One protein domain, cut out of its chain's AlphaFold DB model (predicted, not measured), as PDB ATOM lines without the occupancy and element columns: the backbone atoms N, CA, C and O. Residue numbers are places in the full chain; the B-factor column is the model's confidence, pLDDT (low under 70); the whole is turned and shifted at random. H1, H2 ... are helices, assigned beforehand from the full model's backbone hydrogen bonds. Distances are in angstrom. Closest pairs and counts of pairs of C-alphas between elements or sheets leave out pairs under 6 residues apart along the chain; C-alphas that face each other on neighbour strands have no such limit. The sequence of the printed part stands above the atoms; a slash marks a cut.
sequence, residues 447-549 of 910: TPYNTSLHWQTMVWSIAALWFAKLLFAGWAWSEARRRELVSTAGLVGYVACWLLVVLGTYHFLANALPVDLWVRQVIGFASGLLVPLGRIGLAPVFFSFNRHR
ATOM      1  N   THR A 447      -4.185 -20.099  86.992       44.28
ATOM      2  CA  THR A 447      -2.973 -20.693  87.563       44.28
ATOM      3  C   THR A 447      -1.864 -19.633  87.714       44.28
ATOM      4  O   THR A 447      -1.777 -18.715  86.894       44.28
ATOM      5  N   PRO A 448      -0.988 -19.721  88.738       48.22
ATOM      6  CA  PRO A 448      -0.044 -18.651  89.104       48.22
ATOM      7  C   PRO A 448       0.932 -18.197  88.002       48.22
ATOM      8  O   PRO A 448       1.503 -17.111  88.105       48.22
ATOM      9  N   TYR A 449       1.109 -18.985  86.938       41.12
ATOM     10  CA  TYR A 449       2.159 -18.795  85.933       41.12
ATOM     11  C   TYR A 449       1.802 -17.879  84.754       41.12
ATOM     12  O   TYR A 449       2.687 -17.224  84.208       41.12
ATOM     13  N   ASN A 450       0.524 -17.758  84.370       45.03
ATOM     14  CA  ASN A 450       0.117 -16.967  83.191       45.03
ATOM     15  C   ASN A 450      -0.428 -15.568  83.560       45.03
ATOM     16  O   ASN A 450      -1.277 -14.978  82.889       45.03
ATOM     17  N   THR A 451       0.040 -15.047  84.693       51.03
ATOM     18  CA  THR A 451      -0.684 -14.086  85.536       51.03
ATOM     19  C   THR A 451      -0.496 -12.620  85.156       51.03
ATOM     20  O   THR A 451      -1.397 -11.817  85.375       51.03
ATOM     21  N   SER A 452       0.622 -12.213  84.550       54.69
ATOM     22  CA  SER A 452       0.895 -10.769  84.414       54.69
ATOM     23  C   SER A 452      -0.010 -10.041  83.409       54.69
ATOM     24  O   SER A 452      -0.464  -8.934  83.699       54.69
ATOM     25  N   LEU A 453      -0.321 -10.641  82.252       51.47
ATOM     26  CA  LEU A 453      -1.130  -9.983  81.218       51.47
ATOM     27  C   LEU A 453      -2.629 -10.048  81.542       51.47
ATOM     28  O   LEU A 453      -3.328  -9.040  81.429       51.47
ATOM     29  N   HIS A 454      -3.125 -11.192  82.014       58.78
ATOM     30  CA  HIS A 454      -4.522 -11.344  82.429       58.78
ATOM     31  C   HIS A 454      -4.854 -10.507  83.672       58.78
ATOM     32  O   HIS A 454      -5.914  -9.885  83.730       58.78
ATOM     33  N   TRP A 455      -3.929 -10.361  84.628       60.75
ATOM     34  CA  TRP A 455      -4.144  -9.462  85.766       60.75
ATOM     35  C   TRP A 455      -4.054  -7.994  85.411       60.75
ATOM     36  O   TRP A 455      -4.879  -7.219  85.887       60.75
ATOM     37  N   GLN A 456      -3.138  -7.596  84.529       62.69
ATOM     38  CA  GLN A 456      -3.123  -6.219  84.041       62.69
ATOM     39  C   GLN A 456      -4.404  -5.900  83.272       62.69
ATOM     40  O   GLN A 456      -5.042  -4.888  83.551       62.69
ATOM     41  N   THR A 457      -4.842  -6.772  82.364       64.44
ATOM     42  CA  THR A 457      -6.103  -6.575  81.632       64.44
ATOM     43  C   THR A 457      -7.314  -6.584  82.560       64.44
ATOM     44  O   THR A 457      -8.209  -5.760  82.373       64.44
ATOM     45  N   MET A 458      -7.334  -7.411  83.610       66.38
ATOM     46  CA  MET A 458      -8.378  -7.374  84.636       66.38
ATOM     47  C   MET A 458      -8.356  -6.054  85.421       66.38
ATOM     48  O   MET A 458      -9.399  -5.416  85.553       66.38
ATOM     49  N   VAL A 459      -7.191  -5.600  85.892       70.75
ATOM     50  CA  VAL A 459      -7.033  -4.318  86.601       70.75
ATOM     51  C   VAL A 459      -7.495  -3.159  85.721       70.75
ATOM     52  O   VAL A 459      -8.299  -2.346  86.172       70.75
ATOM     53  N   TRP A 460      -7.076  -3.113  84.454       72.50
ATOM     54  CA  TRP A 460      -7.503  -2.088  83.499       72.50
ATOM     55  C   TRP A 460      -8.990  -2.183  83.160       72.50
ATOM     56  O   TRP A 460      -9.644  -1.152  83.024       72.50
ATOM     57  N   SER A 461      -9.561  -3.387  83.096       69.69
ATOM     58  CA  SER A 461     -11.002  -3.581  82.898       69.69
ATOM     59  C   SER A 461     -11.801  -3.061  84.093       69.69
ATOM     60  O   SER A 461     -12.779  -2.331  83.922       69.69
ATOM     61  N   ILE A 462     -11.367  -3.372  85.317       71.25
ATOM     62  CA  ILE A 462     -11.995  -2.875  86.546       71.25
ATOM     63  C   ILE A 462     -11.819  -1.351  86.647       71.25
ATOM     64  O   ILE A 462     -12.780  -0.651  86.974       71.25
ATOM     65  N   ALA A 463     -10.644  -0.821  86.303       76.38
ATOM     66  CA  ALA A 463     -10.378   0.614  86.250       76.38
ATOM     67  C   ALA A 463     -11.258   1.322  85.205       76.38
ATOM     68  O   ALA A 463     -11.843   2.363  85.502       76.38
ATOM     69  N   ALA A 464     -11.431   0.739  84.015       73.88
ATOM     70  CA  ALA A 464     -12.302   1.261  82.965       73.88
ATOM     71  C   ALA A 464     -13.774   1.262  83.403       73.88
ATOM     72  O   ALA A 464     -14.471   2.264  83.227       73.88
ATOM     73  N   LEU A 465     -14.247   0.186  84.042       73.81
ATOM     74  CA  LEU A 465     -15.586   0.125  84.637       73.81
ATOM     75  C   LEU A 465     -15.763   1.168  85.747       73.81
ATOM     76  O   LEU A 465     -16.824   1.791  85.855       73.81
ATOM     77  N   TRP A 466     -14.731   1.380  86.563       79.62
ATOM     78  CA  TRP A 466     -14.731   2.391  87.611       79.62
ATOM     79  C   TRP A 466     -14.793   3.808  87.029       79.62
ATOM     80  O   TRP A 466     -15.644   4.601  87.437       79.62
ATOM     81  N   PHE A 467     -13.997   4.102  86.001       77.88
ATOM     82  CA  PHE A 467     -14.022   5.380  85.292       77.88
ATOM     83  C   PHE A 467     -15.367   5.631  84.596       77.88
ATOM     84  O   PHE A 467     -15.979   6.685  84.785       77.88
ATOM     85  N   ALA A 468     -15.902   4.638  83.879       74.88
ATOM     86  CA  ALA A 468     -17.224   4.716  83.257       74.88
ATOM     87  C   ALA A 468     -18.326   4.995  84.295       74.88
ATOM     88  O   ALA A 468     -19.237   5.794  84.055       74.88
ATOM     89  N   LYS A 469     -18.225   4.387  85.483       81.50
ATOM     90  CA  LYS A 469     -19.130   4.650  86.606       81.50
ATOM     91  C   LYS A 469     -19.012   6.086  87.125       81.50
ATOM     92  O   LYS A 469     -20.048   6.674  87.442       81.50
ATOM     93  N   LEU A 470     -17.805   6.648  87.216       82.44
ATOM     94  CA  LEU A 470     -17.592   8.039  87.635       82.44
ATOM     95  C   LEU A 470     -18.149   9.033  86.611       82.44
ATOM     96  O   LEU A 470     -18.866   9.951  87.004       82.44
ATOM     97  N   LEU A 471     -17.923   8.811  85.312       79.75
ATOM     98  CA  LEU A 471     -18.515   9.629  84.246       79.75
ATOM     99  C   LEU A 471     -20.047   9.594  84.295       79.75
ATOM    100  O   LEU A 471     -20.711  10.633  84.254       79.75
ATOM    101  N   PHE A 472     -20.614   8.396  84.442       81.81
ATOM    102  CA  PHE A 472     -22.055   8.218  84.584       81.81
ATOM    103  C   PHE A 472     -22.599   8.913  85.838       81.81
ATOM    104  O   PHE A 472     -23.655   9.545  85.785       81.81
ATOM    105  N   ALA A 473     -21.880   8.830  86.960       84.19
ATOM    106  CA  ALA A 473     -22.244   9.526  88.185       84.19
ATOM    107  C   ALA A 473     -22.193  11.048  88.015       84.19
ATOM    108  O   ALA A 473     -23.163  11.717  88.369       84.19
ATOM    109  N   GLY A 474     -21.124  11.585  87.426       83.44
ATOM    110  CA  GLY A 474     -20.994  13.013  87.134       83.44
ATOM    111  C   GLY A 474     -22.156  13.522  86.285       83.44
ATOM    112  O   GLY A 474     -22.787  14.522  86.631       83.44
ATOM    113  N   TRP A 475     -22.531  12.778  85.240       87.19
ATOM    114  CA  TRP A 475     -23.714  13.097  84.444       87.19
ATOM    115  C   TRP A 475     -25.008  13.059  85.274       87.19
ATOM    116  O   TRP A 475     -25.758  14.036  85.259       87.19
ATOM    117  N   ALA A 476     -25.257  11.985  86.028       85.12
ATOM    118  CA  ALA A 476     -26.471  11.828  86.834       85.12
ATOM    119  C   ALA A 476     -26.654  12.965  87.852       85.12
ATOM    120  O   ALA A 476     -27.734  13.547  87.954       85.12
ATOM    121  N   TRP A 477     -25.588  13.317  88.573       86.00
ATOM    122  CA  TRP A 477     -25.606  14.408  89.545       86.00
ATOM    123  C   TRP A 477     -25.700  15.784  88.877       86.00
ATOM    124  O   TRP A 477     -26.406  16.651  89.392       86.00
ATOM    125  N   SER A 478     -25.079  15.977  87.705       83.38
ATOM    126  CA  SER A 478     -25.254  17.209  86.921       83.38
ATOM    127  C   SER A 478     -26.714  17.416  86.515       83.38
ATOM    128  O   SER A 478     -27.229  18.525  86.611       83.38
ATOM    129  N   GLU A 479     -27.411  16.343  86.133       85.62
ATOM    130  CA  GLU A 479     -28.814  16.394  85.734       85.62
ATOM    131  C   GLU A 479     -29.740  16.643  86.927       85.62
ATOM    132  O   GLU A 479     -30.664  17.452  86.835       85.62
ATOM    133  N   ALA A 480     -29.468  16.003  88.066       85.19
ATOM    134  CA  ALA A 480     -30.200  16.248  89.305       85.19
ATOM    135  C   ALA A 480     -30.061  17.705  89.778       85.19
ATOM    136  O   ALA A 480     -31.044  18.301  90.222       85.19
ATOM    137  N   ARG A 481     -28.864  18.291  89.634       87.19
ATOM    138  CA  ARG A 481     -28.580  19.691  89.982       87.19
ATOM    139  C   ARG A 481     -29.206  20.677  88.997       87.19
ATOM    140  O   ARG A 481     -29.822  21.635  89.441       87.19
ATOM    141  N   ARG A 482     -29.102  20.425  87.682       86.88
ATOM    142  CA  ARG A 482     -29.734  21.253  86.632       86.88
ATOM    143  C   ARG A 482     -31.243  21.398  86.823       86.88
ATOM    144  O   ARG A 482     -31.807  22.405  86.431       86.88
ATOM    145  N   ARG A 483     -31.886  20.383  87.404       85.62
ATOM    146  CA  ARG A 483     -33.327  20.357  87.701       85.62
ATOM    147  C   ARG A 483     -33.674  20.822  89.118       85.62
ATOM    148  O   ARG A 483     -34.802  20.605  89.547       85.62
ATOM    149  N   GLU A 484     -32.705  21.359  89.859       86.62
ATOM    150  CA  GLU A 484     -32.871  21.853  91.235       86.62
ATOM    151  C   GLU A 484     -33.413  20.798  92.223       86.62
ATOM    152  O   GLU A 484     -34.011  21.109  93.250       86.62
ATOM    153  N   LEU A 485     -33.185  19.509  91.945       86.75
ATOM    154  CA  LEU A 485     -33.672  18.409  92.789       86.75
ATOM    155  C   LEU A 485     -32.749  18.127  93.983       86.75
ATOM    156  O   LEU A 485     -33.146  17.422  94.915       86.75
ATOM    157  N   VAL A 486     -31.513  18.631  93.930       85.06
ATOM    158  CA  VAL A 486     -30.458  18.456  94.937       85.06
ATOM    159  C   VAL A 486     -29.696  19.773  95.098       85.06
ATOM    160  O   VAL A 486     -29.332  20.406  94.107       85.06
ATOM    161  N   SER A 487     -29.410  20.164  96.342       85.62
ATOM    162  CA  SER A 487     -28.610  21.352  96.653       85.62
ATOM    163  C   SER A 487     -27.106  21.122  96.450       85.62
ATOM    164  O   SER A 487     -26.598  20.010  96.603       85.62
ATOM    165  N   THR A 488     -26.359  22.195  96.170       85.06
ATOM    166  CA  THR A 488     -24.888  22.149  96.060       85.06
ATOM    167  C   THR A 488     -24.235  21.609  97.331       85.06
ATOM    168  O   THR A 488     -23.384  20.727  97.254       85.06
ATOM    169  N   ALA A 489     -24.673  22.084  98.500       84.50
ATOM    170  CA  ALA A 489     -24.173  21.608  99.787       84.50
ATOM    171  C   ALA A 489     -24.469  20.112 100.002       84.50
ATOM    172  O   ALA A 489     -23.610  19.375 100.479       84.50
ATOM    173  N   GLY A 490     -25.650  19.641  99.581       80.31
ATOM    174  CA  GLY A 490     -26.018  18.226  99.650       80.31
ATOM    175  C   GLY A 490     -25.168  17.340  98.737       80.31
ATOM    176  O   GLY A 490     -24.756  16.260  99.150       80.31
ATOM    177  N   LEU A 491     -24.852  17.807  97.524       84.06
ATOM    178  CA  LEU A 491     -23.942  17.113  96.609       84.06
ATOM    179  C   LEU A 491     -22.527  17.008  97.196       84.06
ATOM    180  O   LEU A 491     -21.957  15.920  97.201       84.06
ATOM    181  N   VAL A 492     -21.978  18.115  97.710       84.56
ATOM    182  CA  VAL A 492     -20.638  18.140  98.322       84.56
ATOM    183  C   VAL A 492     -20.580  17.210  99.532       84.56
ATOM    184  O   VAL A 492     -19.686  16.370  99.607       84.56
ATOM    185  N   GLY A 493     -21.569  17.285 100.428       83.44
ATOM    186  CA  GLY A 493     -21.657  16.391 101.584       83.44
ATOM    187  C   GLY A 493     -21.767  14.916 101.186       83.44
ATOM    188  O   GLY A 493     -21.126  14.059 101.792       83.44
ATOM    189  N   TYR A 494     -22.518  14.609 100.124       82.44
ATOM    190  CA  TYR A 494     -22.634  13.244  99.612       82.44
ATOM    191  C   TYR A 494     -21.315  12.724  99.021       82.44
ATOM    192  O   TYR A 494     -20.916  11.600  99.323       82.44
ATOM    193  N   VAL A 495     -20.619  13.528  98.209       83.50
ATOM    194  CA  VAL A 495     -19.315  13.156  97.631       83.50
ATOM    195  C   VAL A 495     -18.260  12.979  98.725       83.50
ATOM    196  O   VAL A 495     -17.506  12.012  98.673       83.50
ATOM    197  N   ALA A 496     -18.246  13.843  99.745       85.44
ATOM    198  CA  ALA A 496     -17.351  13.709 100.893       85.44
ATOM    199  C   ALA A 496     -17.609  12.407 101.670       85.44
ATOM    200  O   ALA A 496     -16.679  11.646 101.925       85.44
ATOM    201  N   CYS A 497     -18.876  12.099 101.973       85.44
ATOM    202  CA  CYS A 497     -19.258  10.844 102.625       85.44
ATOM    203  C   CYS A 497     -18.871   9.619 101.778       85.44
ATOM    204  O   CYS A 497     -18.338   8.637 102.291       85.44
ATOM    205  N   TRP A 498     -19.070   9.698 100.459       85.94
ATOM    206  CA  TRP A 498     -18.653   8.649  99.536       85.94
ATOM    207  C   TRP A 498     -17.133   8.427  99.544       85.94
ATOM    208  O   TRP A 498     -16.696   7.281  99.641       85.94
ATOM    209  N   LEU A 499     -16.337   9.499  99.479       85.56
ATOM    210  CA  LEU A 499     -14.874   9.421  99.535       85.56
ATOM    211  C   LEU A 499     -14.400   8.793 100.847       85.56
ATOM    212  O   LEU A 499     -13.567   7.893 100.812       85.56
ATOM    213  N   LEU A 500     -14.974   9.203 101.983       88.25
ATOM    214  CA  LEU A 500     -14.656   8.632 103.295       88.25
ATOM    215  C   LEU A 500     -14.925   7.123 103.343       88.25
ATOM    216  O   LEU A 500     -14.077   6.362 103.801       88.25
ATOM    217  N   VAL A 501     -16.066   6.676 102.814       86.12
ATOM    218  CA  VAL A 501     -16.416   5.248 102.744       86.12
ATOM    219  C   VAL A 501     -15.439   4.464 101.868       86.12
ATOM    220  O   VAL A 501     -15.007   3.377 102.251       86.12
ATOM    221  N   VAL A 502     -15.098   4.988 100.688       85.94
ATOM    222  CA  VAL A 502     -14.194   4.307  99.749       85.94
ATOM    223  C   VAL A 502     -12.786   4.218 100.321       85.94
ATOM    224  O   VAL A 502     -12.205   3.136 100.303       85.94
ATOM    225  N   LEU A 503     -12.262   5.321 100.860       87.56
ATOM    226  CA  LEU A 503     -10.937   5.364 101.477       87.56
ATOM    227  C   LEU A 503     -10.870   4.467 102.714       87.56
ATOM    228  O   LEU A 503      -9.917   3.707 102.851       87.56
ATOM    229  N   GLY A 504     -11.898   4.498 103.567       86.50
ATOM    230  CA  GLY A 504     -11.987   3.638 104.745       86.50
ATOM    231  C   GLY A 504     -12.034   2.154 104.379       86.50
ATOM    232  O   GLY A 504     -11.298   1.358 104.952       86.50
ATOM    233  N   THR A 505     -12.833   1.785 103.374       86.06
ATOM    234  CA  THR A 505     -12.940   0.390 102.913       86.06
ATOM    235  C   THR A 505     -11.655  -0.085 102.239       86.06
ATOM    236  O   THR A 505     -11.206  -1.198 102.501       86.06
ATOM    237  N   TYR A 506     -11.032   0.763 101.412       87.06
ATOM    238  CA  TYR A 506      -9.739   0.473 100.799       87.06
ATOM    239  C   TYR A 506      -8.664   0.264 101.863       87.06
ATOM    240  O   TYR A 506      -7.976  -0.750 101.833       87.06
ATOM    241  N   HIS A 507      -8.547   1.189 102.819       84.62
ATOM    242  CA  HIS A 507      -7.565   1.092 103.892       84.62
ATOM    243  C   HIS A 507      -7.798  -0.153 104.751       84.62
ATOM    244  O   HIS A 507      -6.846  -0.853 105.079       84.62
ATOM    245  N   PHE A 508      -9.054  -0.469 105.067       84.38
ATOM    246  CA  PHE A 508      -9.397  -1.686 105.790       84.38
ATOM    247  C   PHE A 508      -8.973  -2.943 105.016       84.38
ATOM    248  O   PHE A 508      -8.187  -3.732 105.523       84.38
ATOM    249  N   LEU A 509      -9.418  -3.109 103.768       81.75
ATOM    250  CA  LEU A 509      -9.151  -4.316 102.975       81.75
ATOM    251  C   LEU A 509      -7.676  -4.471 102.576       81.75
ATOM    252  O   LEU A 509      -7.156  -5.584 102.588       81.75
ATOM    253  N   ALA A 510      -6.997  -3.374 102.232       79.69
ATOM    254  CA  ALA A 510      -5.592  -3.393 101.822       79.69
ATOM    255  C   ALA A 510      -4.631  -3.713 102.979       79.69
ATOM    256  O   ALA A 510      -3.500  -4.120 102.720       79.69
ATOM    257  N   ASN A 511      -5.071  -3.513 104.227       77.50
ATOM    258  CA  ASN A 511      -4.306  -3.874 105.418       77.50
ATOM    259  C   ASN A 511      -4.787  -5.185 106.050       77.50
ATOM    260  O   ASN A 511      -3.969  -5.900 106.601       77.50
ATOM    261  N   ALA A 512      -6.071  -5.540 105.949       70.69
ATOM    262  CA  ALA A 512      -6.608  -6.790 106.494       70.69
ATOM    263  C   ALA A 512      -6.103  -8.044 105.761       70.69
ATOM    264  O   ALA A 512      -6.073  -9.125 106.346       70.69
ATOM    265  N   LEU A 513      -5.731  -7.914 104.484       69.50
ATOM    266  CA  LEU A 513      -5.267  -9.019 103.652       69.50
ATOM    267  C   LEU A 513      -3.772  -8.830 103.325       69.50
ATOM    268  O   LEU A 513      -3.395  -7.760 102.837       69.50
ATOM    269  N   PRO A 514      -2.901  -9.835 103.546       61.47
ATOM    270  CA  PRO A 514      -1.497  -9.776 103.144       61.47
ATOM    271  C   PRO A 514      -1.404  -9.944 101.624       61.47
ATOM    272  O   PRO A 514      -1.278 -11.053 101.114       61.47
ATOM    273  N   VAL A 515      -1.555  -8.839 100.891       68.50
ATOM    274  CA  VAL A 515      -1.717  -8.881  99.433       68.50
ATOM    275  C   VAL A 515      -0.744  -7.969  98.693       68.50
ATOM    276  O   VAL A 515      -0.439  -6.851  99.128       68.50
ATOM    277  N   ASP A 516      -0.293  -8.460  97.539       69.56
ATOM    278  CA  ASP A 516       0.603  -7.765  96.620       69.56
ATOM    279  C   ASP A 516       0.019  -6.436  96.113       69.56
ATOM    280  O   ASP A 516      -1.194  -6.200  96.118       69.56
ATOM    281  N   LEU A 517       0.890  -5.566  95.592       69.31
ATOM    282  CA  LEU A 517       0.528  -4.235  95.090       69.31
ATOM    283  C   LEU A 517      -0.620  -4.255  94.063       69.31
ATOM    284  O   LEU A 517      -1.478  -3.375  94.082       69.31
ATOM    285  N   TRP A 518      -0.667  -5.253  93.181       66.19
ATOM    286  CA  TRP A 518      -1.718  -5.363  92.167       66.19
ATOM    287  C   TRP A 518      -3.083  -5.701  92.787       66.19
ATOM    288  O   TRP A 518      -4.095  -5.114  92.407       66.19
ATOM    289  N   VAL A 519      -3.122  -6.566  93.806       70.00
ATOM    290  CA  VAL A 519      -4.350  -6.864  94.554       70.00
ATOM    291  C   VAL A 519      -4.814  -5.618  95.298       70.00
ATOM    292  O   VAL A 519      -6.007  -5.327  95.311       70.00
ATOM    293  N   ARG A 520      -3.889  -4.815  95.844       77.88
ATOM    294  CA  ARG A 520      -4.231  -3.512  96.435       77.88
ATOM    295  C   ARG A 520      -4.894  -2.589  95.412       77.88
ATOM    296  O   ARG A 520      -5.898  -1.962  95.733       77.88
ATOM    297  N   GLN A 521      -4.416  -2.545  94.167       78.81
ATOM    298  CA  GLN A 521      -5.066  -1.765  93.101       78.81
ATOM    299  C   GLN A 521      -6.481  -2.280  92.791       78.81
ATOM    300  O   GLN A 521      -7.419  -1.483  92.713       78.81
ATOM    301  N   VAL A 522      -6.664  -3.603  92.687       78.19
ATOM    302  CA  VAL A 522      -7.989  -4.224  92.512       78.19
ATOM    303  C   VAL A 522      -8.914  -3.867  93.675       78.19
ATOM    304  O   VAL A 522     -10.039  -3.428  93.440       78.19
ATOM    305  N   ILE A 523      -8.441  -3.987  94.918       80.69
ATOM    306  CA  ILE A 523      -9.177  -3.608  96.130       80.69
ATOM    307  C   ILE A 523      -9.547  -2.122  96.090       80.69
ATOM    308  O   ILE A 523     -10.676  -1.771  96.435       80.69
ATOM    309  N   GLY A 524      -8.648  -1.247  95.633       82.25
ATOM    310  CA  GLY A 524      -8.912   0.183  95.460       82.25
ATOM    311  C   GLY A 524     -10.083   0.445  94.518       82.25
ATOM    312  O   GLY A 524     -11.063   1.097  94.896       82.25
ATOM    313  N   PHE A 525     -10.048  -0.134  93.315       81.44
ATOM    314  CA  PHE A 525     -11.144   0.024  92.361       81.44
ATOM    315  C   PHE A 525     -12.437  -0.665  92.828       81.44
ATOM    316  O   PHE A 525     -13.523  -0.092  92.698       81.44
ATOM    317  N   ALA A 526     -12.349  -1.851  93.438       76.75
ATOM    318  CA  ALA A 526     -13.491  -2.579  93.991       76.75
ATOM    319  C   ALA A 526     -14.175  -1.801  95.133       76.75
ATOM    320  O   ALA A 526     -15.407  -1.700  95.160       76.75
ATOM    321  N   SER A 527     -13.393  -1.156  96.004       82.81
ATOM    322  CA  SER A 527     -13.883  -0.254  97.059       82.81
ATOM    323  C   SER A 527     -14.675   0.906  96.460       82.81
ATOM    324  O   SER A 527     -15.791   1.211  96.882       82.81
ATOM    325  N   GLY A 528     -14.172   1.498  95.375       80.44
ATOM    326  CA  GLY A 528     -14.899   2.512  94.619       80.44
ATOM    327  C   GLY A 528     -16.155   1.980  93.907       80.44
ATOM    328  O   GLY A 528     -17.121   2.723  93.671       80.44
ATOM    329  N   LEU A 529     -16.204   0.684  93.587       78.75
ATOM    330  CA  LEU A 529     -17.365   0.033  92.990       78.75
ATOM    331  C   LEU A 529     -18.493  -0.240  93.997       78.75
ATOM    332  O   LEU A 529     -19.640  -0.247  93.541       78.75
ATOM    333  N   LEU A 530     -18.233  -0.348  95.310       73.75
ATOM    334  CA  LEU A 530     -19.203  -0.699  96.371       73.75
ATOM    335  C   LEU A 530     -20.391   0.268  96.523       73.75
ATOM    336  O   LEU A 530     -21.525  -0.188  96.687       73.75
ATOM    337  N   VAL A 531     -20.202   1.581  96.374       78.50
ATOM    338  CA  VAL A 531     -21.302   2.553  96.557       78.50
ATOM    339  C   VAL A 531     -21.940   2.950  95.215       78.50
ATOM    340  O   VAL A 531     -21.222   3.377  94.308       78.50
ATOM    341  N   PRO A 532     -23.269   2.852  95.022       78.19
ATOM    342  CA  PRO A 532     -23.926   3.077  93.728       78.19
ATOM    343  C   PRO A 532     -24.148   4.571  93.372       78.19
ATOM    344  O   PRO A 532     -25.271   4.991  93.094       78.19
ATOM    345  N   LEU A 533     -23.065   5.357  93.314       80.38
ATOM    346  CA  LEU A 533     -23.012   6.811  93.049       80.38
ATOM    347  C   LEU A 533     -24.014   7.342  92.006       80.38
ATOM    348  O   LEU A 533     -24.862   8.171  92.325       80.38
ATOM    349  N   GLY A 534     -23.930   6.882  90.751       81.12
ATOM    350  CA  GLY A 534     -24.773   7.422  89.676       81.12
ATOM    351  C   GLY A 534     -26.245   7.024  89.784       81.12
ATOM    352  O   GLY A 534     -27.127   7.762  89.354       81.12
ATOM    353  N   ARG A 535     -26.537   5.884  90.421       84.12
ATOM    354  CA  ARG A 535     -27.918   5.422  90.627       84.12
ATOM    355  C   ARG A 535     -28.626   6.257  91.690       84.12
ATOM    356  O   ARG A 535     -29.806   6.553  91.536       84.12
ATOM    357  N   ILE A 536     -27.902   6.672  92.730       84.81
ATOM    358  CA  ILE A 536     -28.436   7.559  93.770       84.81
ATOM    359  C   ILE A 536     -28.710   8.957  93.200       84.81
ATOM    360  O   ILE A 536     -29.780   9.501  93.460       84.81
ATOM    361  N   GLY A 537     -27.827   9.485  92.342       84.94
ATOM    362  CA  GLY A 537     -28.066  10.751  91.635       84.94
ATOM    363  C   GLY A 537     -29.266  10.711  90.675       84.94
ATOM    364  O   GLY A 537     -30.007  11.684  90.568       84.94
ATOM    365  N   LEU A 538     -29.519   9.571  90.018       87.38
ATOM    366  CA  LEU A 538     -30.667   9.398  89.113       87.38
ATOM    367  C   LEU A 538     -32.012   9.214  89.819       87.38
ATOM    368  O   LEU A 538     -33.045   9.570  89.253       87.38
ATOM    369  N   ALA A 539     -32.024   8.644  91.023       88.56
ATOM    370  CA  ALA A 539     -33.250   8.375  91.768       88.56
ATOM    371  C   ALA A 539     -34.195   9.596  91.881       88.56
ATOM    372  O   ALA A 539     -35.368   9.443  91.533       88.56
ATOM    373  N   PRO A 540     -33.745  10.807  92.279       89.38
ATOM    374  CA  PRO A 540     -34.623  11.978  92.342       89.38
ATOM    375  C   PRO A 540     -35.100  12.453  90.961       89.38
ATOM    376  O   PRO A 540     -36.236  12.913  90.845       89.38
ATOM    377  N   VAL A 541     -34.282  12.305  89.911       87.88
ATOM    378  CA  VAL A 541     -34.649  12.652  88.522       87.88
ATOM    379  C   VAL A 541     -35.756  11.730  88.010       87.88
ATOM    380  O   VAL A 541     -36.755  12.181  87.462       87.88
ATOM    381  N   PHE A 542     -35.614  10.422  88.210       88.12
ATOM    382  CA  PHE A 542     -36.622   9.458  87.769       88.12
ATOM    383  C   PHE A 542     -37.905   9.546  88.591       88.12
ATOM    384  O   PHE A 542     -38.997   9.413  88.039       88.12
ATOM    385  N   PHE A 543     -37.784   9.852  89.882       87.75
ATOM    386  CA  PHE A 543     -38.939  10.121  90.722       87.75
ATOM    387  C   PHE A 543     -39.727  11.348  90.252       87.75
ATOM    388  O   PHE A 543     -40.954  11.285  90.208       87.75
ATOM    389  N   SER A 544     -39.060  12.439  89.853       87.69
ATOM    390  CA  SER A 544     -39.762  13.628  89.353       87.69
ATOM    391  C   SER A 544     -40.548  13.331  88.069       87.69
ATOM    392  O   SER A 544     -41.698  13.749  87.951       87.69
ATOM    393  N   PHE A 545     -40.010  12.507  87.162       85.81
ATOM    394  CA  PHE A 545     -40.745  12.051  85.975       85.81
ATOM    395  C   PHE A 545     -42.017  11.277  86.315       85.81
ATOM    396  O   PHE A 545     -43.058  11.495  85.699       85.81
ATOM    397  N   ASN A 546     -41.944  10.375  87.291       84.94
ATOM    398  CA  ASN A 546     -43.103   9.600  87.720       84.94
ATOM    399  C   ASN A 546     -44.117  10.481  88.476       84.94
ATOM    400  O   ASN A 546     -45.322  10.299  88.331       84.94
ATOM    401  N   ARG A 547     -43.640  11.481  89.230       83.75
ATOM    402  CA  ARG A 547     -44.464  12.415  90.012       83.75
ATOM    403  C   ARG A 547     -45.287  13.376  89.152       83.75
ATOM    404  O   ARG A 547     -46.409  13.694  89.527       83.75
ATOM    405  N   HIS A 548     -44.747  13.829  88.021       75.81
ATOM    406  CA  HIS A 548     -45.407  14.784  87.117       75.81
ATOM    407  C   HIS A 548     -46.171  14.123  85.961       75.81
ATOM    408  O   HIS A 548     -46.637  14.804  85.045       75.81
ATOM    409  N   ARG A 549     -46.313  12.795  85.977       72.00
ATOM    410  CA  ARG A 549     -47.076  12.078  84.956       72.00
ATOM    411  C   ARG A 549     -48.563  12.406  85.129       72.00
ATOM    412  O   ARG A 549     -49.113  12.178  86.204       72.00
TER     413      ARG A 549
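Overview. This is residues 447 to 549 of the 910 residues of a protein of Verrucomicrobiales bacterium (UniProt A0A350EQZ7). Two long helices, H1 and H2, run opposite ways as a narrow V, with the shorter H3 between them toward the open end. H4 follows and packs on the later part of H1. Printed are 103 residues with four named helices, H1 to H4 in order, all helix: a loose rod, radius of gyration of the C-alphas 17.2 A, spans 58 by 24 by 17 A.

Arrangement. H1, residues 451 to 482, is close to but not clearly touching H2, residues 488 to 512, at a shallow tilt of 19 degrees; their closest C-alphas, Arg 481 and Thr 488, are 7.5 A apart. H3, residues 517 to 530, touches residues 455 to 466 of H1 alone, closest C-alphas Val 459 and Val 522, 6.0 A. H2 and H3 form a helical hairpin, closest C-alphas Val 502 and Ser 527, 5.3 A. H4, residues 533 to 547, touches residues 469 to 480 of H1 alone, closest C-alphas Ala 473 and Gly 534, 3.6 A. Each O i to N i+4 pair is within hydrogen-bond range in H1, H2 and H3; in H4, 9 of 11.

Along the chain. H1, 45.8 A long, begins at C-alpha 451 (-0.684, -14.086, 85.536). H2 measures 35.8 A, H3 20.1 A. H4, 22.4 A, ends at C-alpha 547 (-44.464, 12.415, 90.012).

Size, cuts and confidence. The printed part has no cut, and its three links are tight. Confidence is under 70 at residues 447 to 458, 461 and 513 to 518.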